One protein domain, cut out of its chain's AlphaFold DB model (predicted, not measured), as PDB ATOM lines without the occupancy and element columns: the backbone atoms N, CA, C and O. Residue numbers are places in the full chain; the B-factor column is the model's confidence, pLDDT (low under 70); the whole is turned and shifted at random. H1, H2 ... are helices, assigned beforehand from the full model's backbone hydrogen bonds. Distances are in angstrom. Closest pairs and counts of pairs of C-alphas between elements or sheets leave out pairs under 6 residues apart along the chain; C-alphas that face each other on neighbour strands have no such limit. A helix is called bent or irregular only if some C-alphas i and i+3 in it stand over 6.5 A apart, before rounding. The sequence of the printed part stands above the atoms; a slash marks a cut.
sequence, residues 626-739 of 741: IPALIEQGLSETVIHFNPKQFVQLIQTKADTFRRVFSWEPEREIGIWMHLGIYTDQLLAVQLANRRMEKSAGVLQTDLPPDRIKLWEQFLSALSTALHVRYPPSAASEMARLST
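This is residues 626 to 739 of the 741 residues of the protein "Sigma 54-interacting transcriptional regulator" of Thermoactinomyces daqus (UniProt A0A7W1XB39). What would one see first in this model? The long helix H3 has the short helices H1 and H5 to either side of it, and these three make one layer; behind them H2 and H4, partly side by side and running opposite ways, make a second layer. H5 is joined to the rest mainly by packing on H4, and the unnamed residues 688 to 704 swing in a wide arc from the end of H3 to the start of H4. What is it made of? The printed part has 114 residues with five named helices, in the order H1 H2 H3 H4 H5, and no named strand; the class is all helix. How large is its outline? It is compact, with a radius of gyration of the C-alphas of 13.9 A and spans of 38 by 36 by 21 A.

What touches the longest helix? H3, residues 665 to 687, touches H1, residues 626 to 637, the same way at a tilt of 37 degrees, only just steep; their closest C-alphas, of Ile 630 and Ile 669, are 6.3 A apart. With residues 668 to 676 alone it also touches H2, residues 643 to 661, opposite ways at a steep tilt of 48 degrees, the closest C-alphas being those of Phe 646 and Gly 676 at 7.5 A. How do the helices beyond these stand? H4, residues 705 to 722, touches H2 at a shallow tilt of 9 degrees, opposite ways, with the C-alphas of Leu 649 and Leu 718 closest at 7.4 A. H5, residues 730 to 737, touches residues 707 to 715 of H4 alone, at a steep tilt of 57 degrees, opposite ways, and the closest C-alphas, of Trp 711 and Ala 731, are 5.1 A apart. H3 and H5 are close but not clearly touching, with the C-alphas of Ile 671 and Leu 737 closest at 7.5 A. Which parts meet elsewhere, and which do not? H1 touches H2, whose residues 643 to 651 alone take part, and the closest C-alphas, of Glu 631 and Pro 643, are 5.6 A apart. H3 and H4 are near each other, with 7 pairs of C-alphas within 10 A, while H1 is apart from H4 and H5, and H2 is apart from H5. The packing is mostly crossed, one of five touching pairs being at a shallow tilt. Are the helix backbones whole? Every O i to N i+4 pair is within hydrogen-bond range in H1, H3, H4 and H5, and 12 of 15 are in H2.

Where does the longest helix run? H3 goes from C-alpha 665 at (145.931, 115.017, 121.126) to C-alpha 687 at (156.091, 145.988, 114.754), 33.2 A. How long are the others? H4 measures 25.6 A, H2 23.5 A, H1 16.7 A and H5 10.6 A from first to last C-alpha; H1 begins at C-alpha 626 at (141.442, 120.502, 120.135). Where is a helix disturbed? H2 has a kink of 55 degrees near residue 653 and is irregular, with C-alphas 652 and 655 7.7 A apart.

How far does it reach? The two C-alphas farthest apart, those of Ser 662 and Asn 689, are 38.7 A apart. How are the helices linked? The printed part has no cut; the links H1 to H2 and H2 to H3 are tight, H4 to H5 is short, and H3 to H4 is long with 17 residues. Where is confidence low? The mean pLDDT of the printed part is 72.4, and 33 residues are under 70, among them residues 632 to 638, 663 to 667 and 689 to 705.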
ATOM      1  N   ILE A 626     140.086 119.940 120.250       70.44
ATOM      2  CA  ILE A 626     141.442 120.502 120.135       70.44
ATOM      3  C   ILE A 626     141.456 121.966 119.645       70.44
ATOM      4  O   ILE A 626     142.137 122.785 120.263       70.44
ATOM      5  N   PRO A 627     140.715 122.362 118.590       73.75
ATOM      6  CA  PRO A 627     140.760 123.741 118.109       73.75
ATOM      7  C   PRO A 627     140.224 124.762 119.118       73.75
ATOM      8  O   PRO A 627     140.762 125.862 119.202       73.75
ATOM      9  N   ALA A 628     139.203 124.396 119.902       70.19
ATOM     10  CA  ALA A 628     138.632 125.276 120.920       70.19
ATOM     11  C   ALA A 628     139.620 125.514 122.073       70.19
ATOM     12  O   ALA A 628     139.753 126.638 122.552       70.19
ATOM     13  N   LEU A 629     140.374 124.478 122.457       65.19
ATOM     14  CA  LEU A 629     141.421 124.577 123.479       65.19
ATOM     15  C   LEU A 629     142.604 125.436 123.014       65.19
ATOM     16  O   LEU A 629     143.117 126.242 123.786       65.19
ATOM     17  N   ILE A 630     143.009 125.312 121.744       71.31
ATOM     18  CA  ILE A 630     144.061 126.161 121.162       71.31
ATOM     19  C   ILE A 630     143.589 127.617 121.080       71.31
ATOM     20  O   ILE A 630     144.355 128.524 121.398       71.31
ATOM     21  N   GLU A 631     142.336 127.859 120.685       75.00
ATOM     22  CA  GLU A 631     141.763 129.208 120.648       75.00
ATOM     23  C   GLU A 631     141.759 129.847 122.037       75.00
ATOM     24  O   GLU A 631     142.192 130.992 122.179       75.00
ATOM     25  N   GLN A 632     141.323 129.104 123.056       67.12
ATOM     26  CA  GLN A 632     141.305 129.571 124.439       67.12
ATOM     27  C   GLN A 632     142.722 129.890 124.935       67.12
ATOM     28  O   GLN A 632     142.973 131.008 125.380       67.12
ATOM     29  N   GLY A 633     143.667 128.956 124.784       56.72
ATOM     30  CA  GLY A 633     145.047 129.148 125.240       56.72
ATOM     31  C   GLY A 633     145.763 130.303 124.535       56.72
ATOM     32  O   GLY A 633     146.481 131.077 125.169       56.72
ATOM     33  N   LEU A 634     145.542 130.480 123.228       64.19
ATOM     34  CA  LEU A 634     146.129 131.594 122.483       64.19
ATOM     35  C   LEU A 634     145.442 132.930 122.777       64.19
ATOM     36  O   LEU A 634     146.112 133.955 122.768       64.19
ATOM     37  N   SER A 635     144.151 132.939 123.111       69.62
ATOM     38  CA  SER A 635     143.445 134.167 123.513       69.62
ATOM     39  C   SER A 635     143.957 134.765 124.819       69.62
ATOM     40  O   SER A 635     143.832 135.970 125.021       69.62
ATOM     41  N   GLU A 636     144.559 133.948 125.680       63.47
ATOM     42  CA  GLU A 636     145.154 134.392 126.943       63.47
ATOM     43  C   GLU A 636     146.649 134.741 126.819       63.47
ATOM     44  O   GLU A 636     147.202 135.386 127.708       63.47
ATOM     45  N   THR A 637     147.316 134.332 125.732       58.19
ATOM     46  CA  THR A 637     148.786 134.417 125.603       58.19
ATOM     47  C   THR A 637     149.279 135.317 124.471       58.19
ATOM     48  O   THR A 637     150.349 135.909 124.593       58.19
ATOM     49  N   VAL A 638     148.527 135.430 123.377       66.31
ATOM     50  CA  VAL A 638     148.908 136.170 122.166       66.31
ATOM     51  C   VAL A 638     148.322 137.576 122.198       66.31
ATOM     52  O   VAL A 638     147.161 137.766 122.553       66.31
ATOM     53  N   ILE A 639     149.113 138.570 121.784       76.19
ATOM     54  CA  ILE A 639     148.732 139.991 121.858       76.19
ATOM     55  C   ILE A 639     148.566 140.622 120.460       76.19
ATOM     56  O   ILE A 639     147.777 141.551 120.288       76.19
ATOM     57  N   HIS A 640     149.287 140.135 119.447       77.25
ATOM     58  CA  HIS A 640     149.506 140.829 118.171       77.25
ATOM     59  C   HIS A 640     148.729 140.249 116.979       77.25
ATOM     60  O   HIS A 640     148.706 140.878 115.920       77.25
ATOM     61  N   PHE A 641     148.075 139.088 117.109       81.56
ATOM     62  CA  PHE A 641     147.176 138.554 116.078       81.56
ATOM     63  C   PHE A 641     145.903 137.946 116.668       81.56
ATOM     64  O   PHE A 641     145.852 137.611 117.845       81.56
ATOM     65  N   ASN A 642     144.868 137.789 115.835       82.88
ATOM     66  CA  ASN A 642     143.592 137.208 116.247       82.88
ATOM     67  C   ASN A 642     143.679 135.666 116.344       82.88
ATOM     68  O   ASN A 642     143.790 135.004 115.302       82.88
ATOM     69  N   PRO A 643     143.548 135.070 117.546       78.75
ATOM     70  CA  PRO A 643     143.634 133.623 117.746       78.75
ATOM     71  C   PRO A 643     142.605 132.825 116.940       78.75
ATOM     72  O   PRO A 643     142.934 131.767 116.407       78.75
ATOM     73  N   LYS A 644     141.388 133.359 116.750       83.50
ATOM     74  CA  LYS A 644     140.338 132.714 115.938       83.50
ATOM     75  C   LYS A 644     140.771 132.509 114.492       83.50
ATOM     76  O   LYS A 644     140.535 131.456 113.905       83.50
ATOM     77  N   GLN A 645     141.426 133.515 113.916       82.94
ATOM     78  CA  GLN A 645     141.902 133.471 112.535       82.94
ATOM     79  C   GLN A 645     143.033 132.447 112.370       82.94
ATOM     80  O   GLN A 645     143.093 131.733 111.370       82.94
ATOM     81  N   PHE A 646     143.907 132.330 113.371       84.94
ATOM     82  CA  PHE A 646     144.976 131.333 113.399       84.94
ATOM     83  C   PHE A 646     144.440 129.904 113.544       84.94
ATOM     84  O   PHE A 646     144.850 129.011 112.801       84.94
ATOM     85  N   VAL A 647     143.465 129.689 114.428       84.06
ATOM     86  CA  VAL A 647     142.832 128.378 114.632       84.06
ATOM     87  C   VAL A 647     142.080 127.911 113.385       84.06
ATOM     88  O   VAL A 647     142.189 126.742 113.017       84.06
ATOM     89  N   GLN A 648     141.401 128.811 112.666       84.44
ATOM     90  CA  GLN A 648     140.779 128.486 111.376       84.44
ATOM     91  C   GLN A 648     141.801 127.980 110.348       84.44
ATOM     92  O   GLN A 648     141.541 127.011 109.636       84.44
ATOM     93  N   LEU A 649     142.990 128.588 110.291       83.38
ATOM     94  CA  LEU A 649     144.058 128.148 109.388       83.38
ATOM     95  C   LEU A 649     144.608 126.777 109.792       83.38
ATOM     96  O   LEU A 649     144.790 125.924 108.922       83.38
ATOM     97  N   ILE A 650     144.797 126.533 111.093       84.75
ATOM     98  CA  ILE A 650     145.195 125.218 111.612       84.75
ATOM     99  C   ILE A 650     144.176 124.152 111.217       84.75
ATOM    100  O   ILE A 650     144.558 123.134 110.645       84.75
ATOM    101  N   GLN A 651     142.886 124.392 111.459       81.38
ATOM    102  CA  GLN A 651     141.817 123.426 111.187       81.38
ATOM    103  C   GLN A 651     141.825 122.929 109.735       81.38
ATOM    104  O   GLN A 651     141.617 121.744 109.497       81.38
ATOM    105  N   THR A 652     142.149 123.789 108.761       81.81
ATOM    106  CA  THR A 652     142.208 123.384 107.342       81.81
ATOM    107  C   THR A 652     143.322 122.382 107.015       81.81
ATOM    108  O   THR A 652     143.262 121.716 105.978       81.81
ATOM    109  N   LYS A 653     144.356 122.278 107.860       81.25
ATOM    110  CA  LYS A 653     145.533 121.422 107.631       81.25
ATOM    111  C   LYS A 653     145.790 120.406 108.745       81.25
ATOM    112  O   LYS A 653     146.549 119.468 108.505       81.25
ATOM    113  N   ALA A 654     145.139 120.531 109.901       76.38
ATOM    114  CA  ALA A 654     145.347 119.705 111.091       76.38
ATOM    115  C   ALA A 654     145.280 118.200 110.793       76.38
ATOM    116  O   ALA A 654     146.194 117.463 111.153       76.38
ATOM    117  N   ASP A 655     144.287 117.744 110.022       78.12
ATOM    118  CA  ASP A 655     144.161 116.324 109.663       78.12
ATOM    119  C   ASP A 655     145.316 115.809 108.794       78.12
ATOM    120  O   ASP A 655     145.690 114.639 108.875       78.12
ATOM    121  N   THR A 656     145.922 116.679 107.981       80.81
ATOM    122  CA  THR A 656     147.114 116.321 107.197       80.81
ATOM    123  C   THR A 656     148.317 116.137 108.117       80.81
ATOM    124  O   THR A 656     149.051 115.160 107.982       80.81
ATOM    125  N   PHE A 657     148.492 117.037 109.088       81.31
ATOM    126  CA  PHE A 657     149.573 116.953 110.069       81.31
ATOM    127  C   PHE A 657     149.427 115.731 110.986       81.31
ATOM    128  O   PHE A 657     150.395 114.990 111.153       81.31
ATOM    129  N   ARG A 658     148.212 115.433 111.470       77.12
ATOM    130  CA  ARG A 658     147.917 114.222 112.260       77.12
ATOM    131  C   ARG A 658     148.314 112.940 111.530       77.12
ATOM    132  O   ARG A 658     148.916 112.057 112.127       77.12
ATOM    133  N   ARG A 659     148.028 112.847 110.226       77.94
ATOM    134  CA  ARG A 659     148.383 111.671 109.410       77.94
ATOM    135  C   ARG A 659     149.885 111.533 109.170       77.94
ATOM    136  O   ARG A 659     150.382 110.416 109.119       77.94
ATOM    137  N   VAL A 660     150.595 112.646 108.988       75.94
ATOM    138  CA  VAL A 660     152.024 112.643 108.626       75.94
ATOM    139  C   VAL A 660     152.938 112.459 109.843       75.94
ATOM    140  O   VAL A 660     154.001 111.844 109.718       75.94
ATOM    141  N   PHE A 661     152.537 112.987 111.002       75.75
ATOM    142  CA  PHE A 661     153.343 112.966 112.225       75.75
ATOM    143  C   PHE A 661     152.793 112.067 113.340       75.75
ATOM    144  O   PHE A 661     153.490 111.877 114.331       75.75
ATOM    145  N   SER A 662     151.590 111.499 113.187       73.00
ATOM    146  CA  SER A 662     150.974 110.583 114.161       73.00
ATOM    147  C   SER A 662     150.901 111.160 115.583       73.00
ATOM    148  O   SER A 662     151.236 110.483 116.549       73.00
ATOM    149  N   TRP A 663     150.504 112.430 115.717       69.62
ATOM    150  CA  TRP A 663     150.444 113.109 117.013       69.62
ATOM    151  C   TRP A 663     149.325 112.581 117.917       69.62
ATOM    152  O   TRP A 663     148.194 112.393 117.469       69.62
ATOM    153  N   GLU A 664     149.633 112.439 119.205       66.56
ATOM    154  CA  GLU A 664     148.632 112.340 120.270       66.56
ATOM    155  C   GLU A 664     147.958 113.712 120.505       66.56
ATOM    156  O   GLU A 664     148.606 114.744 120.288       66.56
ATOM    157  N   PRO A 665     146.685 113.765 120.957       64.31
ATOM    158  CA  PRO A 665     145.931 115.017 121.126       64.31
ATOM    159  C   PRO A 665     146.654 116.084 121.959       64.31
ATOM    160  O   PRO A 665     146.654 117.264 121.611       64.31
ATOM    161  N   GLU A 666     147.321 115.666 123.031       60.34
ATOM    162  CA  GLU A 666     148.066 116.540 123.943       60.34
ATOM    163  C   GLU A 666     149.277 117.177 123.249       60.34
ATOM    164  O   GLU A 666     149.547 118.375 123.380       60.34
ATOM    165  N   ARG A 667     149.968 116.385 122.424       69.00
ATOM    166  CA  ARG A 667     151.126 116.826 121.650       69.00
ATOM    167  C   ARG A 667     150.732 117.767 120.516       69.00
ATOM    168  O   ARG A 667     151.432 118.745 120.257       69.00
ATOM    169  N   GLU A 668     149.612 117.492 119.855       74.88
ATOM    170  CA  GLU A 668     149.060 118.368 118.824       74.88
ATOM    171  C   GLU A 668     148.757 119.766 119.383       74.88
ATOM    172  O   GLU A 668     149.162 120.766 118.786       74.88
ATOM    173  N   ILE A 669     148.109 119.841 120.551       70.25
ATOM    174  CA  ILE A 669     147.824 121.116 121.224       70.25
ATOM    175  C   ILE A 669     149.131 121.866 121.516       70.25
ATOM    176  O   ILE A 669     149.250 123.047 121.186       70.25
ATOM    177  N   GLY A 670     150.137 121.179 122.069       64.88
ATOM    178  CA  GLY A 670     151.431 121.782 122.399       64.88
ATOM    179  C   GLY A 670     152.158 122.379 121.190       64.88
ATOM    180  O   GLY A 670     152.653 123.505 121.262       64.88
ATOM    181  N   ILE A 671     152.182 121.671 120.056       76.06
ATOM    182  CA  ILE A 671     152.856 122.140 118.833       76.06
ATOM    183  C   ILE A 671     152.134 123.355 118.236       76.06
ATOM    184  O   ILE A 671     152.785 124.321 117.828       76.06
ATOM    185  N   TRP A 672     150.797 123.345 118.213       81.62
ATOM    186  CA  TRP A 672     150.027 124.480 117.703       81.62
ATOM    187  C   TRP A 672     150.119 125.712 118.600       81.62
ATOM    188  O   TRP A 672     150.251 126.824 118.081       81.62
ATOM    189  N   MET A 673     150.122 125.534 119.924       72.56
ATOM    190  CA  MET A 673     150.356 126.638 120.857       72.56
ATOM    191  C   MET A 673     151.765 127.212 120.711       72.56
ATOM    192  O   MET A 673     151.921 128.432 120.657       72.56
ATOM    193  N   HIS A 674     152.784 126.358 120.570       69.62
ATOM    194  CA  HIS A 674     154.161 126.801 120.352       69.62
ATOM    195  C   HIS A 674     154.286 127.654 119.085       69.62
ATOM    196  O   HIS A 674     154.871 128.736 119.122       69.62
ATOM    197  N   LEU A 675     153.669 127.219 117.982       83.44
ATOM    198  CA  LEU A 675     153.643 127.997 116.748       83.44
ATOM    199  C   LEU A 675     152.900 129.327 116.917       83.44
ATOM    200  O   LEU A 675     153.362 130.342 116.401       83.44
ATOM    201  N   GLY A 676     151.769 129.335 117.626       75.88
ATOM    202  CA  GLY A 676     150.998 130.552 117.883       75.88
ATOM    203  C   GLY A 676     151.810 131.588 118.659       75.88
ATOM    204  O   GLY A 676     151.952 132.721 118.209       75.88
ATOM    205  N   ILE A 677     152.445 131.185 119.760       74.56
ATOM    206  CA  ILE A 677     153.296 132.069 120.569       74.56
ATOM    207  C   ILE A 677     154.513 132.547 119.764       74.56
ATOM    208  O   ILE A 677     154.857 133.728 119.790       74.56
ATOM    209  N   TYR A 678     155.144 131.654 119.001       81.19
ATOM    210  CA  TYR A 678     156.270 132.013 118.139       81.19
ATOM    211  C   TYR A 678     155.874 133.042 117.067       81.19
ATOM    212  O   TYR A 678     156.599 134.005 116.814       81.19
ATOM    213  N   THR A 679     154.685 132.888 116.480       81.56
ATOM    214  CA  THR A 679     154.113 133.836 115.513       81.56
ATOM    215  C   THR A 679     153.889 135.212 116.145       81.56
ATOM    216  O   THR A 679     154.207 136.230 115.529       81.56
ATOM    217  N   ASP A 680     153.403 135.250 117.389       80.50
ATOM    218  CA  ASP A 680     153.181 136.490 118.137       80.50
ATOM    219  C   ASP A 680     154.486 137.241 118.421       80.50
ATOM    220  O   ASP A 680     154.585 138.450 118.209       80.50
ATOM    221  N   GLN A 681     155.528 136.510 118.824       78.50
ATOM    222  CA  GLN A 681     156.856 137.077 119.067       78.50
ATOM    223  C   GLN A 681     157.468 137.667 117.791       78.50
ATOM    224  O   GLN A 681     158.063 138.746 117.829       78.50
ATOM    225  N   LEU A 682     157.301 136.998 116.646       81.50
ATOM    226  CA  LEU A 682     157.768 137.519 115.360       81.50
ATOM    227  C   LEU A 682     157.024 138.798 114.958       81.50
ATOM    228  O   LEU A 682     157.658 139.756 114.509       81.50
ATOM    229  N   LEU A 683     155.710 138.854 115.177       81.56
ATOM    230  CA  LEU A 683     154.916 140.063 114.955       81.56
ATOM    231  C   LEU A 683     155.361 141.218 115.849       81.56
ATOM    232  O   LEU A 683     155.550 142.328 115.349       81.56
ATOM    233  N   ALA A 684     155.607 140.955 117.132       78.56
ATOM    234  CA  ALA A 684     156.118 141.951 118.069       78.56
ATOM    235  C   ALA A 684     157.452 142.550 117.588       78.56
ATOM    236  O   ALA A 684     157.640 143.768 117.591       78.56
ATOM    237  N   VAL A 685     158.373 141.706 117.102       77.69
ATOM    238  CA  VAL A 685     159.671 142.140 116.557       77.69
ATOM    239  C   VAL A 685     159.508 142.949 115.266       77.69
ATOM    240  O   VAL A 685     160.195 143.961 115.091       77.69
ATOM    241  N   GLN A 686     158.593 142.549 114.376       79.38
ATOM    242  CA  GLN A 686     158.310 143.275 113.134       79.38
ATOM    243  C   GLN A 686     157.668 144.646 113.390       79.38
ATOM    244  O   GLN A 686     158.059 145.623 112.752       79.38
ATOM    245  N   LEU A 687     156.734 144.735 114.341       74.25
ATOM    246  CA  LEU A 687     156.091 145.988 114.754       74.25
ATOM    247  C   LEU A 687     157.074 146.934 115.456       74.25
ATOM    248  O   LEU A 687     157.002 148.147 115.274       74.25
ATOM    249  N   ALA A 688     158.047 146.392 116.194       70.44
ATOM    250  CA  ALA A 688     159.096 147.161 116.862       70.44
ATOM    251  C   ALA A 688     160.184 147.716 115.913       70.44
ATOM    252  O   ALA A 688     161.148 148.323 116.384       70.44
ATOM    253  N   ASN A 689     160.059 147.519 114.590       59.94
ATOM    254  CA  ASN A 689     160.979 148.014 113.555       59.94
ATOM    255  C   ASN A 689     162.461 147.634 113.783       59.94
ATOM    256  O   ASN A 689     163.382 148.307 113.313       59.94
ATOM    257  N   ARG A 690     162.717 146.538 114.510       54.75
ATOM    258  CA  ARG A 690     164.070 146.024 114.745       54.75
ATOM    259  C   ARG A 690     164.490 145.164 113.555       54.75
ATOM    260  O   ARG A 690     163.747 144.291 113.111       54.75
ATOM    261  N   ARG A 691     165.695 145.399 113.019       47.66
ATOM    262  CA  ARG A 691     166.284 144.494 112.018       47.66
ATOM    263  C   ARG A 691     166.413 143.112 112.654       47.66
ATOM    264  O   ARG A 691     167.032 142.999 113.706       47.66
ATOM    265  N   MET A 692     165.860 142.087 112.004       45.59
ATOM    266  CA  MET A 692     166.120 140.702 112.391       45.59
ATOM    267  C   MET A 692     167.632 140.462 112.343       45.59
ATOM    268  O   MET A 692     168.242 140.520 111.270       45.59
ATOM    269  N   GLU A 693     168.241 140.236 113.504       38.25
ATOM    270  CA  GLU A 693     169.620 139.779 113.580       38.25
ATOM    271  C   GLU A 693     169.702 138.388 112.955       38.25
ATOM    272  O   GLU A 693     169.003 137.453 113.345       38.25
ATOM    273  N   LYS A 694     170.562 138.260 111.941       41.16
ATOM    274  CA  LYS A 694     170.945 136.969 111.376       41.16
ATOM    275  C   LYS A 694     171.709 136.188 112.443       41.16
ATOM    276  O   LYS A 694     172.915 136.353 112.589       41.16
ATOM    277  N   SER A 695     171.013 135.305 113.136       32.31
ATOM    278  CA  SER A 695     171.587 134.196 113.894       32.31
ATOM    279  C   SER A 695     170.776 132.949 113.529       32.31
ATOM    280  O   SER A 695     169.571 133.038 113.344       32.31
ATOM    281  N   ALA A 696     171.314 131.759 113.307       31.56
ATOM    282  CA  ALA A 696     172.652 131.284 113.012       31.56
ATOM    283  C   ALA A 696     172.441 129.933 112.290       31.56
ATOM    284  O   ALA A 696     171.538 129.198 112.669       31.56
ATOM    285  N   GLY A 697     173.255 129.618 111.277       33.81
ATOM    286  CA  GLY A 697     173.487 128.258 110.756       33.81
ATOM    287  C   GLY A 697     172.306 127.492 110.137       33.81
ATOM    288  O   GLY A 697     171.355 127.113 110.807       33.81
ATOM    289  N   VAL A 698     172.431 127.132 108.856       34.69
ATOM    290  CA  VAL A 698     171.664 126.020 108.273       34.69
ATOM    291  C   VAL A 698     172.036 124.752 109.048       34.69
ATOM    292  O   VAL A 698     173.093 124.166 108.816       34.69
ATOM    293  N   LEU A 699     171.208 124.358 110.014       38.94
ATOM    294  CA  LEU A 699     171.277 123.040 110.631       38.94
ATOM    295  C   LEU A 699     170.932 122.021 109.539       38.94
ATOM    296  O   LEU A 699     169.790 121.963 109.089       38.94
ATOM    297  N   GLN A 700     171.924 121.250 109.085       43.06
ATOM    298  CA  GLN A 700     171.670 120.048 108.292       43.06
ATOM    299  C   GLN A 700     170.823 119.104 109.146       43.06
ATOM    300  O   GLN A 700     171.274 118.620 110.183       43.06
ATOM    301  N   THR A 701     169.574 118.905 108.747       43.28
ATOM    302  CA  THR A 701     168.636 118.009 109.411       43.28
ATOM    303  C   THR A 701     168.593 116.677 108.662       43.28
ATOM    304  O   THR A 701     168.300 116.643 107.473       43.28
ATOM    305  N   ASP A 702     168.819 115.566 109.370       50.41
ATOM    306  CA  ASP A 702     168.595 114.186 108.889       50.41
ATOM    307  C   ASP A 702     167.084 113.847 108.757       50.41
ATOM    308  O   ASP A 702     166.658 112.706 108.932       50.41
ATOM    309  N   LEU A 703     166.231 114.849 108.505       57.47
ATOM    310  CA  LEU A 703     164.773 114.714 108.476       57.47
ATOM    311  C   LEU A 703     164.265 114.501 107.037       57.47
ATOM    312  O   LEU A 703     164.793 115.111 106.107       57.47
ATOM    313  N   PRO A 704     163.206 113.690 106.825       68.00
ATOM    314  CA  PRO A 704     162.631 113.483 105.497       68.00
ATOM    315  C   PRO A 704     162.197 114.814 104.849       68.00
ATOM    316  O   PRO A 704     161.457 115.574 105.488       68.00
ATOM    317  N   PRO A 705     162.578 115.095 103.585       69.06
ATOM    318  CA  PRO A 705     162.303 116.379 102.926       69.06
ATOM    319  C   PRO A 705     160.802 116.684 102.803       69.06
ATOM    320  O   PRO A 705     160.394 117.845 102.831       69.06
ATOM    321  N   ASP A 706     159.962 115.649 102.758       71.69
ATOM    322  CA  ASP A 706     158.507 115.781 102.649       71.69
ATOM    323  C   ASP A 706     157.866 116.423 103.894       71.69
ATOM    324  O   ASP A 706     156.879 117.152 103.782       71.69
ATOM    325  N   ARG A 707     158.451 116.217 105.084       76.62
ATOM    326  CA  ARG A 707     157.954 116.784 106.353       76.62
ATOM    327  C   ARG A 707     158.294 118.266 106.494       76.62
ATOM    328  O   ARG A 707     157.486 119.031 107.015       76.62
ATOM    329  N   ILE A 708     159.464 118.673 106.001       78.75
ATOM    330  CA  ILE A 708     159.894 120.079 105.978       78.75
ATOM    331  C   ILE A 708     159.042 120.857 104.969       78.75
ATOM    332  O   ILE A 708     158.499 121.908 105.302       78.75
ATOM    333  N   LYS A 709     158.820 120.289 103.777       80.94
ATOM    334  CA  LYS A 709     157.996 120.894 102.722       80.94
ATOM    335  C   LYS A 709     156.544 121.138 103.158       80.94
ATOM    336  O   LYS A 709     155.942 122.136 102.762       80.94
ATOM    337  N   LEU A 710     155.977 120.257 103.990       83.81
ATOM    338  CA  LEU A 710     154.637 120.439 104.560       83.81
ATOM    339  C   LEU A 710     154.573 121.661 105.495       83.81
ATOM    340  O   LEU A 710     153.637 122.458 105.408       83.81
ATOM    341  N   TRP A 711     155.591 121.845 106.340       84.38
ATOM    342  CA  TRP A 711     155.721 123.024 107.201       84.38
ATOM    343  C   TRP A 711     155.989 124.307 106.404       84.38
ATOM    344  O   TRP A 711     155.390 125.331 106.710       84.38
ATOM    345  N   GLU A 712     156.800 124.268 105.342       84.00
ATOM    346  CA  GLU A 712     157.028 125.426 104.457       84.00
ATOM    347  C   GLU A 712     155.732 125.926 103.805       84.00
ATOM    348  O   GLU A 712     155.459 127.129 103.788       84.00
ATOM    349  N   GLN A 713     154.899 125.010 103.303       84.69
ATOM    350  CA  GLN A 713     153.602 125.356 102.714       84.69
ATOM    351  C   GLN A 713     152.660 125.986 103.743       84.69
ATOM    352  O   GLN A 713     151.971 126.963 103.438       84.69
ATOM    353  N   PHE A 714     152.640 125.449 104.964       87.25
ATOM    354  CA  PHE A 714     151.792 125.965 106.031       87.25
ATOM    355  C   PHE A 714     152.258 127.335 106.540       87.25
ATOM    356  O   PHE A 714     151.451 128.259 106.647       87.25
ATOM    357  N   LEU A 715     153.562 127.511 106.771       86.50
ATOM    358  CA  LEU A 715     154.141 128.790 107.190       86.50
ATOM    359  C   LEU A 715     153.979 129.874 106.118       86.50
ATOM    360  O   LEU A 715     153.766 131.034 106.459       86.50
ATOM    361  N   SER A 716     154.006 129.517 104.831       84.75
ATOM    362  CA  SER A 716     153.707 130.445 103.730       84.75
ATOM    363  C   SER A 716     152.245 130.924 103.750       84.75
ATOM    364  O   SER A 716     151.966 132.123 103.617       84.75
ATOM    365  N   ALA A 717     151.298 130.013 104.004       83.81
ATOM    366  CA  ALA A 717     149.887 130.360 104.169       83.81
ATOM    367  C   ALA A 717     149.659 131.257 105.401       83.81
ATOM    368  O   ALA A 717     148.971 132.273 105.304       83.81
ATOM    369  N   LEU A 718     150.301 130.939 106.532       85.00
ATOM    370  CA  LEU A 718     150.272 131.767 107.742       85.00
ATOM    371  C   LEU A 718     150.908 133.144 107.531       85.00
ATOM    372  O   LEU A 718     150.364 134.147 107.983       85.00
ATOM    373  N   SER A 719     152.036 133.210 106.820       84.94
ATOM    374  CA  SER A 719     152.725 134.461 106.486       84.94
ATOM    375  C   SER A 719     151.826 135.395 105.678       84.94
ATOM    376  O   SER A 719     151.780 136.596 105.940       84.94
ATOM    377  N   THR A 720     151.059 134.836 104.741       85.50
ATOM    378  CA  THR A 720     150.116 135.600 103.918       85.50
ATOM    379  C   THR A 720     148.912 136.073 104.732       85.50
ATOM    380  O   THR A 720     148.494 137.218 104.588       85.50
ATOM    381  N   ALA A 721     148.368 135.216 105.601       82.94
ATOM    382  CA  ALA A 721     147.141 135.503 106.340       82.94
ATOM    383  C   ALA A 721     147.336 136.419 107.562       82.94
ATOM    384  O   ALA A 721     146.436 137.188 107.889       82.94
ATOM    385  N   LEU A 722     148.490 136.332 108.233       84.25
ATOM    386  CA  LEU A 722     148.814 137.103 109.441       84.25
ATOM    387  C   LEU A 722     149.895 138.172 109.206       84.25
ATOM    388  O   LEU A 722     150.323 138.832 110.146       84.25
ATOM    389  N   HIS A 723     150.355 138.342 107.962       83.00
ATOM    390  CA  HIS A 723     151.401 139.295 107.566       83.00
ATOM    391  C   HIS A 723     152.739 139.149 108.327       83.00
ATOM    392  O   HIS A 723     153.504 140.108 108.469       83.00
ATOM    393  N   VAL A 724     153.061 137.925 108.763       83.50
ATOM    394  CA  VAL A 724     154.280 137.588 109.525       83.50
ATOM    395  C   VAL A 724     155.412 137.149 108.607       83.50
ATOM    396  O   VAL A 724     155.179 136.416 107.648       83.50
ATOM    397  N   ARG A 725     156.660 137.534 108.898       81.75
ATOM    398  CA  ARG A 725     157.852 137.025 108.195       81.75
ATOM    399  C   ARG A 725     158.587 135.984 109.035       81.75
ATOM    400  O   ARG A 725     159.314 136.339 109.957       81.75
ATOM    401  N   TYR A 726     158.458 134.716 108.654       83.69
ATOM    402  CA  TYR A 726     159.211 133.624 109.270       83.69
ATOM    403  C   TYR A 726     160.654 133.552 108.742       83.69
ATOM    404  O   TYR A 726     160.881 133.790 107.550       83.69
ATOM    405  N   PRO A 727     161.641 133.203 109.586       79.50
ATOM    406  CA  PRO A 727     162.998 132.934 109.129       79.50
ATOM    407  C   PRO A 727     163.061 131.631 108.306       79.50
ATOM    408  O   PRO A 727     162.271 130.715 108.538       79.50
ATOM    409  N   PRO A 728     164.028 131.492 107.377       72.31
ATOM    410  CA  PRO A 728     164.147 130.312 106.512       72.31
ATOM    411  C   PRO A 728     164.423 129.005 107.279       72.31
ATOM    412  O   PRO A 728     164.194 127.925 106.747       72.31
ATOM    413  N   SER A 729     164.883 129.082 108.531       76.94
ATOM    414  CA  SER A 729     165.078 127.926 109.414       76.94
ATOM    415  C   SER A 729     163.795 127.434 110.100       76.94
ATOM    416  O   SER A 729     163.770 126.289 110.552       76.94
ATOM    417  N   ALA A 730     162.726 128.241 110.153       77.19
ATOM    418  CA  ALA A 730     161.533 127.951 110.959       77.19
ATOM    419  C   ALA A 730     160.840 126.638 110.562       77.19
ATOM    420  O   ALA A 730     160.427 125.865 111.423       77.19
ATOM    421  N   ALA A 731     160.758 126.334 109.262       80.50
ATOM    422  CA  ALA A 731     160.139 125.092 108.795       80.50
ATOM    423  C   ALA A 731     160.917 123.841 109.245       80.50
ATOM    424  O   ALA A 731     160.318 122.825 109.595       80.50
ATOM    425  N   SER A 732     162.252 123.924 109.277       75.69
ATOM    426  CA  SER A 732     163.113 122.827 109.738       75.69
ATOM    427  C   SER A 732     163.015 122.623 111.252       75.69
ATOM    428  O   SER A 732     163.023 121.487 111.726       75.69
ATOM    429  N   GLU A 733     162.880 123.709 112.011       76.12
ATOM    430  CA  GLU A 733     162.715 123.680 113.466       76.12
ATOM    431  C   GLU A 733     161.356 123.095 113.874       76.12
ATOM    432  O   GLU A 733     161.304 122.149 114.665       76.12
ATOM    433  N   MET A 734     160.268 123.545 113.238       80.69
ATOM    434  CA  MET A 734     158.931 122.995 113.474       80.69
ATOM    435  C   MET A 734     158.849 121.512 113.098       80.69
ATOM    436  O   MET A 734     158.289 120.716 113.853       80.69
ATOM    437  N   ALA A 735     159.471 121.091 111.990       79.38
ATOM    438  CA  ALA A 735     159.536 119.680 111.603       79.38
ATOM    439  C   ALA A 735     160.286 118.813 112.634       79.38
ATOM    440  O   ALA A 735     159.898 117.666 112.879       79.38
ATOM    441  N   ARG A 736     161.327 119.353 113.281       75.81
ATOM    442  CA  ARG A 736     162.075 118.663 114.344       75.81
ATOM    443  C   ARG A 736     161.268 118.542 115.641       75.81
ATOM    444  O   ARG A 736     161.213 117.461 116.228       75.81
ATOM    445  N   LEU A 737     160.601 119.613 116.068       73.06
ATOM    446  CA  LEU A 737     159.705 119.596 117.238       73.06
ATOM    447  C   LEU A 737     158.521 118.633 117.031       73.06
ATOM    448  O   LEU A 737     158.060 117.961 117.953       73.06
ATOM    449  N   SER A 738     158.095 118.486 115.778       73.62
ATOM    450  CA  SER A 738     157.011 117.587 115.383       73.62
ATOM    451  C   SER A 738     157.367 116.096 115.408       73.62
ATOM    452  O   SER A 738     156.452 115.286 115.282       73.62
ATOM    453  N   THR A 739     158.650 115.718 115.518       68.56
ATOM    454  CA  THR A 739     159.133 114.331 115.306       68.56
ATOM    455  C   THR A 739     159.864 113.691 116.488       68.56
ATOM    456  O   THR A 739     160.150 112.499 116.437       68.56
TER     457      THR A 739